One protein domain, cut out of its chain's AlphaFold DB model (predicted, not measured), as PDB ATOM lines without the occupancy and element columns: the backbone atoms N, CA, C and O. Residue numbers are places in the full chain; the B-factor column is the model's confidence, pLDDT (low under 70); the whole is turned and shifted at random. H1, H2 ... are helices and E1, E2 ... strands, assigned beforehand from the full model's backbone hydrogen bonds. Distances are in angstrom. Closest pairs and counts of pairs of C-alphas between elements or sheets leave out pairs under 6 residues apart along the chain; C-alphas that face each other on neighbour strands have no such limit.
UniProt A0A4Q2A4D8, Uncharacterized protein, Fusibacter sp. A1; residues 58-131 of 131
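AT A GLANCE: This is residues 58 to 131 of the 131 residues of an uncharacterized protein of Fusibacter sp. A1 (UniProt A0A4Q2A4D8). With little regular structure, this is a small, twisted five-strand sheet with one short helix, H1, over one face. The 74 printed residues, under half in named elements, run E1, E2, H1, E3, E4, E5; the class is mixed. The mixed sheet's order is E3 E4 E1 E2 E5. The whole is compact, with a radius of gyration of the C-alphas of 11.1 A and spans of 33 by 27 by 21 A.

HOW THE PARTS SIT: E1, residues 75 to 79, and E2, residues 85 to 89, form an antiparallel hairpin (N 76 to O 88, 2.9 A). E5, residues 128 to 130, is antiparallel to E2 (N 87 to O 128, 2.9 A). E4, residues 110 to 113, is parallel to E1 (N 111 to O 77, 2.8 A) and forms a hairpin with E3, residues 102 to 105 (N 103 to O 112, 2.8 A). These N and O pairs are within hydrogen-bond range, as is every O i to N i+4 pair of H1, residues 90 to 97. H1 is on the sheet, over E1, at a height of 9.1 A; their closest C-alphas, of Ile 76 and Ala 90, are 5.8 A apart. E2, H1, E3 make a split strand-helix-strand unit, two strands of one sheet joined through a helix, with E4 and E1 between them in the sheet, and its crossover is right-handed.

IN THESE COORDINATES: E1 and E2 each measure 13.2 A. E1 begins at C-alpha 75 (17.241, -22.055, 31.815); E5 ends at C-alpha 130 (28.330, -19.322, 25.882).

THE WHOLE: The printed part has no cut. The link E4 to E5 is long, 14 residues. The pLDDT is under 70 at residues 107 to 108, 119 to 128 and 130 to 131.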
ATOM      1  N   SER A  58      29.839 -30.071  44.920       72.94
ATOM      2  CA  SER A  58      30.215 -31.358  44.322       72.94
ATOM      3  C   SER A  58      29.083 -32.381  44.422       72.94
ATOM      4  O   SER A  58      28.396 -32.468  45.438       72.94
ATOM      5  N   PHE A  59      28.908 -33.183  43.373       76.12
ATOM      6  CA  PHE A  59      27.962 -34.300  43.372       76.12
ATOM      7  C   PHE A  59      28.666 -35.626  43.669       76.12
ATOM      8  O   PHE A  59      29.883 -35.745  43.517       76.12
ATOM      9  N   GLU A  60      27.898 -36.648  44.060       77.69
ATOM     10  CA  GLU A  60      28.436 -38.005  44.175       77.69
ATOM     11  C   GLU A  60      29.012 -38.462  42.822       77.69
ATOM     12  O   GLU A  60      28.383 -38.222  41.778       77.69
ATOM     13  N   PRO A  61      30.176 -39.139  42.805       76.44
ATOM     14  CA  PRO A  61      30.772 -39.635  41.573       76.44
ATOM     15  C   PRO A  61      29.785 -40.468  40.750       76.44
ATOM     16  O   PRO A  61      29.192 -41.424  41.242       76.44
ATOM     17  N   GLY A  62      29.619 -40.107  39.477       74.69
ATOM     18  CA  GLY A  62      28.690 -40.790  38.572       74.69
ATOM     19  C   GLY A  62      27.256 -40.253  38.589       74.69
ATOM     20  O   GLY A  62      26.425 -40.777  37.847       74.69
ATOM     21  N   THR A  63      26.962 -39.198  39.359       81.75
ATOM     22  CA  THR A  63      25.670 -38.496  39.288       81.75
ATOM     23  C   THR A  63      25.426 -37.985  37.873       81.75
ATOM     24  O   THR A  63      26.235 -37.243  37.317       81.75
ATOM     25  N   LYS A  64      24.288 -38.358  37.287       88.62
ATOM     26  CA  LYS A  64      23.895 -37.972  35.931       88.62
ATOM     27  C   LYS A  64      23.006 -36.727  35.924       88.62
ATOM     28  O   LYS A  64      22.154 -36.563  36.797       88.62
ATOM     29  N   LEU A  65      23.108 -35.895  34.887       87.62
ATOM     30  CA  LEU A  65      22.300 -34.675  34.735       87.62
ATOM     31  C   LEU A  65      20.786 -34.956  34.791       87.62
ATOM     32  O   LEU A  65      20.022 -34.199  35.392       87.62
ATOM     33  N   GLY A  66      20.349 -36.080  34.217       86.31
ATOM     34  CA  GLY A  66      18.955 -36.530  34.233       86.31
ATOM     35  C   GLY A  66      18.403 -36.822  35.632       86.31
ATOM     36  O   GLY A  66      17.193 -36.731  35.840       86.31
ATOM     37  N   GLN A  67      19.273 -37.122  36.602       84.81
ATOM     38  CA  GLN A  67      18.900 -37.441  37.985       84.81
ATOM     39  C   GLN A  67      18.712 -36.187  38.853       84.81
ATOM     40  O   GLN A  67      18.109 -36.262  39.925       84.81
ATOM     41  N   LEU A  68      19.186 -35.022  38.398       82.94
ATOM     42  CA  LEU A  68      19.108 -33.789  39.176       82.94
ATOM     43  C   LEU A  68      17.668 -33.270  39.291       82.94
ATOM     44  O   LEU A  68      16.921 -33.177  38.309       82.94
ATOM     45  N   LYS A  69      17.270 -32.837  40.491       84.31
ATOM     46  CA  LYS A  69      15.961 -32.213  40.748       84.31
ATOM     47  C   LYS A  69      15.961 -30.730  40.350       84.31
ATOM     48  O   LYS A  69      16.016 -29.844  41.190       84.31
ATOM     49  N   ILE A  70      15.905 -30.480  39.044       82.81
ATOM     50  CA  ILE A  70      15.837 -29.143  38.432       82.81
ATOM     51  C   ILE A  70      14.449 -28.927  37.810       82.81
ATOM     52  O   ILE A  70      13.982 -29.814  37.084       82.81
ATOM     53  N   ASP A  71      13.825 -27.762  38.048       80.06
ATOM     54  CA  ASP A  71      12.604 -27.328  37.344       80.06
ATOM     55  C   ASP A  71      12.880 -27.211  35.838       80.06
ATOM     56  O   ASP A  71      13.719 -26.420  35.403       80.06
ATOM     57  N   GLY A  72      12.153 -27.997  35.039       77.31
ATOM     58  CA  GLY A  72      12.316 -28.085  33.589       77.31
ATOM     59  C   GLY A  72      12.102 -26.767  32.835       77.31
ATOM     60  O   GLY A  72      12.618 -26.622  31.728       77.31
ATOM     61  N   ARG A  73      11.366 -25.810  33.418       78.88
ATOM     62  CA  ARG A  73      11.069 -24.502  32.810       78.88
ATOM     63  C   ARG A  73      12.245 -23.536  32.891       78.88
ATOM     64  O   ARG A  73      12.314 -22.605  32.089       78.88
ATOM     65  N   HIS A  74      13.148 -23.739  33.847       82.88
ATOM     66  CA  HIS A  74      14.297 -22.868  34.033       82.88
ATOM     67  C   HIS A  74      15.350 -23.092  32.951       82.88
ATOM     68  O   HIS A  74      15.600 -24.217  32.515       82.88
ATOM     69  N   SER A  75      15.984 -21.995  32.549       84.19
ATOM     70  CA  SER A  75      17.241 -22.055  31.815       84.19
ATOM     71  C   SER A  75      18.350 -22.471  32.776       84.19
ATOM     72  O   SER A  75      18.390 -21.987  33.909       84.19
ATOM     73  N   ILE A  76      19.211 -23.375  32.326       85.25
ATOM     74  CA  ILE A  76      20.433 -23.776  33.014       85.25
ATOM     75  C   ILE A  76      21.610 -23.592  32.073       85.25
ATOM     76  O   ILE A  76      21.442 -23.580  30.850       85.25
ATOM     77  N   GLU A  77      22.789 -23.482  32.651       88.75
ATOM     78  CA  GLU A  77      24.041 -23.497  31.920       88.75
ATOM     79  C   GLU A  77      24.732 -24.830  32.176       88.75
ATOM     80  O   GLU A  77      24.762 -25.314  33.305       88.75
ATOM     81  N   VAL A  78      25.205 -25.478  31.118       86.81
ATOM     82  CA  VAL A  78      25.958 -26.727  31.210       86.81
ATOM     83  C   VAL A  78      27.327 -26.453  30.616       86.81
ATOM     84  O   VAL A  78      27.404 -26.081  29.447       86.81
ATOM     85  N   ILE A  79      28.378 -26.605  31.415       88.88
ATOM     86  CA  ILE A  79      29.762 -26.297  31.051       88.88
ATOM     87  C   ILE A  79      30.551 -27.600  30.962       88.88
ATOM     88  O   ILE A  79      30.468 -28.451  31.847       88.88
ATOM     89  N   ASP A  80      31.292 -27.782  29.876       85.50
ATOM     90  CA  ASP A  80      32.167 -28.934  29.699       85.50
ATOM     91  C   ASP A  80      33.517 -28.761  30.418       85.50
ATOM     92  O   ASP A  80      33.848 -27.700  30.944       85.50
ATOM     93  N   GLN A  81      34.340 -29.809  30.439       82.50
ATOM     94  CA  GLN A  81      35.616 -29.779  31.166       82.50
ATOM     95  C   GLN A  81      36.663 -28.813  30.576       82.50
ATOM     96  O   GLN A  81      37.705 -28.600  31.191       82.50
ATOM     97  N   VAL A  82      36.422 -28.262  29.381       83.88
ATOM     98  CA  VAL A  82      37.304 -27.278  28.732       83.88
ATOM     99  C   VAL A  82      36.739 -25.856  28.809       83.88
ATOM    100  O   VAL A  82      37.286 -24.953  28.177       83.88
ATOM    101  N   GLY A  83      35.672 -25.648  29.590       81.00
ATOM    102  CA  GLY A  83      35.077 -24.341  29.859       81.00
ATOM    103  C   GLY A  83      34.082 -23.862  28.802       81.00
ATOM    104  O   GLY A  83      33.672 -22.708  28.845       81.00
ATOM    105  N   LYS A  84      33.674 -24.705  27.846       84.62
ATOM    106  CA  LYS A  84      32.636 -24.329  26.874       84.62
ATOM    107  C   LYS A  84      31.264 -24.553  27.483       84.62
ATOM    108  O   LYS A  84      30.997 -25.636  27.996       84.62
ATOM    109  N   GLY A  85      30.386 -23.559  27.373       85.88
ATOM    110  CA  GLY A  85      29.048 -23.586  27.953       85.88
ATOM    111  C   GLY A  85      27.933 -23.671  26.912       85.88
ATOM    112  O   GLY A  85      28.004 -23.084  25.830       85.88
ATOM    113  N   ILE A  86      26.852 -24.365  27.258       85.00
ATOM    114  CA  ILE A  86      25.569 -24.276  26.558       85.00
ATOM    115  C   ILE A  86      24.501 -23.841  27.555       85.00
ATOM    116  O   ILE A  86      24.280 -24.495  28.575       85.00
ATOM    117  N   ARG A  87      23.772 -22.776  27.216       85.50
ATOM    118  CA  ARG A  87      22.578 -22.355  27.947       85.50
ATOM    119  C   ARG A  87      21.327 -22.918  27.280       85.50
ATOM    120  O   ARG A  87      21.052 -22.663  26.104       85.50
ATOM    121  N   ILE A  88      20.564 -23.703  28.038       82.44
ATOM    122  CA  ILE A  88      19.428 -24.484  27.539       82.44
ATOM    123  C   ILE A  88      18.371 -24.678  28.638       82.44
ATOM    124  O   ILE A  88      18.679 -24.680  29.828       82.44
ATOM    125  N   LYS A  89      17.098 -24.871  28.264       86.38
ATOM    126  CA  LYS A  89      16.053 -25.261  29.228       86.38
ATOM    127  C   LYS A  89      16.403 -26.592  29.895       86.38
ATOM    128  O   LYS A  89      16.741 -27.552  29.201       86.38
ATOM    129  N   ALA A  90      16.230 -26.686  31.211       86.44
ATOM    130  CA  ALA A  90      16.538 -27.889  31.982       86.44
ATOM    131  C   ALA A  90      15.797 -29.134  31.470       86.44
ATOM    132  O   ALA A  90      16.368 -30.222  31.461       86.44
ATOM    133  N   SER A  91      14.554 -28.990  30.995       85.56
ATOM    134  CA  SER A  91      13.810 -30.094  30.373       85.56
ATOM    135  C   SER A  91      14.540 -30.678  29.161       85.56
ATOM    136  O   SER A  91      14.634 -31.893  29.014       85.56
ATOM    137  N   ASN A  92      15.095 -29.809  28.316       85.38
ATOM    138  CA  ASN A  92      15.801 -30.202  27.101       85.38
ATOM    139  C   ASN A  92      17.197 -30.726  27.437       85.38
ATOM    140  O   ASN A  92      17.641 -31.695  26.835       85.38
ATOM    141  N   ALA A  93      17.859 -30.139  28.436       86.62
ATOM    142  CA  ALA A  93      19.137 -30.633  28.931       86.62
ATOM    143  C   ALA A  93      19.020 -32.074  29.445       86.62
ATOM    144  O   ALA A  93      19.798 -32.935  29.054       86.62
ATOM    145  N   LYS A  94      17.994 -32.373  30.250       89.12
ATOM    146  CA  LYS A  94      17.740 -33.733  30.748       89.12
ATOM    147  C   LYS A  94      17.415 -34.727  29.634       89.12
ATOM    148  O   LYS A  94      17.779 -35.890  29.752       89.12
ATOM    149  N   LEU A  95      16.746 -34.282  28.572       86.25
ATOM    150  CA  LEU A  95      16.409 -35.129  27.428       86.25
ATOM    151  C   LEU A  95      17.629 -35.432  26.547       86.25
ATOM    152  O   LEU A  95      17.829 -36.573  26.152       86.25
ATOM    153  N   LEU A  96      18.426 -34.410  26.224       83.25
ATOM    154  CA  LEU A  96      19.529 -34.502  25.260       83.25
ATOM    155  C   LEU A  96      20.843 -34.966  25.896       83.25
ATOM    156  O   LEU A  96      21.675 -35.582  25.241       83.25
ATOM    157  N   MET A  97      21.040 -34.623  27.165       86.44
ATOM    158  CA  MET A  97      22.304 -34.740  27.892       86.44
ATOM    159  C   MET A  97      22.109 -35.434  29.246       86.44
ATOM    160  O   MET A  97      22.947 -35.320  30.138       86.44
ATOM    161  N   GLY A  98      20.998 -36.156  29.420       86.56
ATOM    162  CA  GLY A  98      20.620 -36.774  30.688       86.56
ATOM    163  C   GLY A  98      21.656 -37.747  31.243       86.56
ATOM    164  O   GLY A  98      21.743 -37.878  32.458       86.56
ATOM    165  N   ASP A  99      22.457 -38.375  30.380       88.25
ATOM    166  CA  ASP A  99      23.508 -39.325  30.758       88.25
ATOM    167  C   ASP A  99      24.859 -38.685  31.105       88.25
ATOM    168  O   ASP A  99      25.757 -39.396  31.560       88.25
ATOM    169  N   LEU A 100      25.021 -37.369  30.922       88.25
ATOM    170  CA  LEU A 100      26.271 -36.690  31.262       88.25
ATOM    171  C   LEU A 100      26.505 -36.711  32.772       88.25
ATOM    172  O   LEU A 100      25.605 -36.393  33.553       88.25
ATOM    173  N   ILE A 101      27.729 -37.055  33.168       88.94
ATOM    174  CA  ILE A 101      28.147 -37.058  34.570       88.94
ATOM    175  C   ILE A 101      28.386 -35.616  35.003       88.94
ATOM    176  O   ILE A 101      29.199 -34.916  34.404       88.94
ATOM    177  N   VAL A 102      27.695 -35.185  36.050       86.94
ATOM    178  CA  VAL A 102      27.858 -33.863  36.655       86.94
ATOM    179  C   VAL A 102      28.964 -33.947  37.698       86.94
ATOM    180  O   VAL A 102      28.922 -34.795  38.586       86.94
ATOM    181  N   VAL A 103      29.968 -33.085  37.570       84.06
ATOM    182  CA  VAL A 103      31.109 -33.008  38.491       84.06
ATOM    183  C   VAL A 103      30.748 -32.109  39.661       84.06
ATOM    184  O   VAL A 103      30.838 -32.502  40.823       84.06
ATOM    185  N   HIS A 104      30.305 -30.898  39.345       81.94
ATOM    186  CA  HIS A 104      29.894 -29.915  40.328       81.94
ATOM    187  C   HIS A 104      28.902 -28.923  39.728       81.94
ATOM    188  O   HIS A 104      28.696 -28.866  38.515       81.94
ATOM    189  N   ARG A 105      28.257 -28.156  40.599       82.62
ATOM    190  CA  ARG A 105      27.437 -27.006  40.236       82.62
ATOM    191  C   ARG A 105      28.166 -25.744  40.673       82.62
ATOM    192  O   ARG A 105      28.571 -25.670  41.831       82.62
ATOM    193  N   GLU A 106      28.281 -24.792  39.761       77.38
ATOM    194  CA  GLU A 106      28.695 -23.420  40.055       77.38
ATOM    195  C   GLU A 106      27.485 -22.572  40.522       77.38
ATOM    196  O   GLU A 106      26.398 -23.100  40.806       77.38
ATOM    197  N   LEU A 107      27.643 -21.247  40.607       68.44
ATOM    198  CA  LEU A 107      26.555 -20.298  40.888       68.44
ATOM    199  C   LEU A 107      25.366 -20.437  39.925       68.44
ATOM    200  O   LEU A 107      25.497 -20.842  38.773       68.44
ATOM    201  N   GLU A 108      24.183 -20.057  40.416       67.06
ATOM    202  CA  GLU A 108      22.998 -19.726  39.607       67.06
ATOM    203  C   GLU A 108      22.644 -20.704  38.468       67.06
ATOM    204  O   GLU A 108      22.281 -20.307  37.362       67.06
ATOM    205  N   LYS A 109      22.610 -22.007  38.783       79.38
ATOM    206  CA  LYS A 109      22.147 -23.074  37.867       79.38
ATOM    207  C   LYS A 109      23.137 -23.392  36.733       79.38
ATOM    208  O   LYS A 109      22.714 -23.899  35.689       79.38
ATOM    209  N   THR A 110      24.421 -23.168  36.973       85.81
ATOM    210  CA  THR A 110      25.518 -23.607  36.111       85.81
ATOM    211  C   THR A 110      26.039 -24.972  36.556       85.81
ATOM    212  O   THR A 110      26.386 -25.167  37.715       85.81
ATOM    213  N   TYR A 111      26.060 -25.951  35.656       86.56
ATOM    214  CA  TYR A 111      26.440 -27.335  35.938       86.56
ATOM    215  C   TYR A 111      27.665 -27.716  35.120       86.56
ATOM    216  O   TYR A 111      27.604 -27.738  33.892       86.56
ATOM    217  N   VAL A 112      28.749 -28.084  35.794       86.75
ATOM    218  CA  VAL A 112      29.964 -28.569  35.144       86.75
ATOM    219  C   VAL A 112      29.876 -30.078  34.978       86.75
ATOM    220  O   VAL A 112      29.629 -30.819  35.936       86.75
ATOM    221  N   VAL A 113      30.068 -30.547  33.751       87.94
ATOM    222  CA  VAL A 113      29.938 -31.954  33.366       87.94
ATOM    223  C   VAL A 113      31.266 -32.534  32.891       87.94
ATOM    224  O   VAL A 113      32.075 -31.870  32.247       87.94
ATOM    225  N   ASN A 114      31.474 -33.817  33.172       84.00
ATOM    226  CA  ASN A 114      32.659 -34.557  32.759       84.00
ATOM    227  C   ASN A 114      32.518 -35.039  31.308       84.00
ATOM    228  O   ASN A 114      32.322 -36.225  31.039       84.00
ATOM    229  N   THR A 115      32.536 -34.098  30.368       82.44
ATOM    230  CA  THR A 115      32.543 -34.383  28.929       82.44
ATOM    231  C   THR A 115      33.285 -33.285  28.166       82.44
ATOM    232  O   THR A 115      33.748 -32.317  28.764       82.44
ATOM    233  N   ILE A 116      33.455 -33.459  26.858       81.81
ATOM    234  CA  ILE A 116      33.824 -32.397  25.916       81.81
ATOM    235  C   ILE A 116      32.651 -32.285  24.952       81.81
ATOM    236  O   ILE A 116      32.246 -33.297  24.375       81.81
ATOM    237  N   PHE A 117      32.080 -31.093  24.785       79.38
ATOM    238  CA  PHE A 117      30.940 -30.951  23.888       79.38
ATOM    239  C   PHE A 117      31.343 -31.213  22.432       79.38
ATOM    240  O   PHE A 117      32.152 -30.489  21.849       79.38
ATOM    241  N   ASP A 118      30.715 -32.220  21.825       72.12
ATOM    242  CA  ASP A 118      30.619 -32.334  20.374       72.12
ATOM    243  C   ASP A 118      29.413 -31.496  19.916       72.12
ATOM    244  O   ASP A 118      28.299 -31.754  20.367       72.12
ATOM    245  N   PRO A 119      29.578 -30.480  19.055       64.81
ATOM    246  CA  PRO A 119      28.464 -29.690  18.536       64.81
ATOM    247  C   PRO A 119      27.548 -30.461  17.560       64.81
ATOM    248  O   PRO A 119      26.459 -29.980  17.240       64.81
ATOM    249  N   ALA A 120      27.950 -31.635  17.056       67.69
ATOM    250  CA  ALA A 120      27.181 -32.406  16.073       67.69
ATOM    251  C   ALA A 120      25.752 -32.810  16.516       67.69
ATOM    252  O   ALA A 120      24.830 -32.609  15.720       67.69
ATOM    253  N   PRO A 121      25.508 -33.300  17.751       61.38
ATOM    254  CA  PRO A 121      24.183 -33.706  18.233       61.38
ATOM    255  C   PRO A 121      23.211 -32.535  18.424       61.38
ATOM    256  O   PRO A 121      22.003 -32.737  18.522       61.38
ATOM    257  N   PHE A 122      23.725 -31.304  18.472       63.69
ATOM    258  CA  PHE A 122      22.923 -30.108  18.700       63.69
ATOM    259  C   PHE A 122      22.468 -29.437  17.393       63.69
ATOM    260  O   PHE A 122      21.697 -28.480  17.423       63.69
ATOM    261  N   ARG A 123      22.897 -29.915  16.216       59.94
ATOM    262  CA  ARG A 123      22.490 -29.332  14.924       59.94
ATOM    263  C   ARG A 123      20.966 -29.402  14.739       59.94
ATOM    264  O   ARG A 123      20.392 -30.483  14.684       59.94
ATOM    265  N   GLY A 124      20.326 -28.237  14.607       59.59
ATOM    266  CA  GLY A 124      18.875 -28.094  14.400       59.59
ATOM    267  C   GLY A 124      18.049 -27.819  15.665       59.59
ATOM    268  O   GLY A 124      16.841 -27.633  15.557       59.59
ATOM    269  N   GLN A 125      18.671 -27.765  16.847       66.38
ATOM    270  CA  GLN A 125      18.014 -27.402  18.109       66.38
ATOM    271  C   GLN A 125      18.234 -25.919  18.456       66.38
ATOM    272  O   GLN A 125      19.233 -25.323  18.057       66.38
ATOM    273  N   SER A 126      17.332 -25.334  19.252       65.12
ATOM    274  CA  SER A 126      17.480 -23.967  19.779       65.12
ATOM    275  C   SER A 126      18.235 -23.971  21.113       65.12
ATOM    276  O   SER A 126      17.667 -24.323  22.148       65.12
ATOM    277  N   TYR A 127      19.502 -23.563  21.098       68.50
ATOM    278  CA  TYR A 127      20.365 -23.382  22.272       68.50
ATOM    279  C   TYR A 127      21.292 -22.182  22.050       68.50
ATOM    280  O   TYR A 127      21.534 -21.785  20.910       68.50
ATOM    281  N   LEU A 128      21.795 -21.600  23.140       66.88
ATOM    282  CA  LEU A 128      22.787 -20.529  23.091       66.88
ATOM    283  C   LEU A 128      24.141 -21.093  23.529       66.88
ATOM    284  O   LEU A 128      24.244 -21.664  24.614       66.88
ATOM    285  N   ILE A 129      25.161 -20.932  22.690       70.19
ATOM    286  CA  ILE A 129      26.550 -21.223  23.060       70.19
ATOM    287  C   ILE A 129      27.074 -20.033  23.866       70.19
ATOM    288  O   ILE A 129      26.912 -18.891  23.438       70.19
ATOM    289  N   VAL A 130      27.684 -20.312  25.014       65.12
ATOM    290  CA  VAL A 130      28.330 -19.322  25.882       65.12
ATOM    291  C   VAL A 130      29.839 -19.600  25.841       65.12
ATOM    292  O   VAL A 130      30.256 -20.750  26.000       65.12
ATOM    293  N   THR A 131      30.632 -18.572  25.526       57.75
ATOM    294  CA  THR A 131      32.105 -18.607  25.417       57.75
ATOM    295  C   THR A 131      32.751 -17.748  26.477       57.75
ATOM    296  O   THR A 131      32.220 -16.630  26.671       57.75
TER     297      THR A 131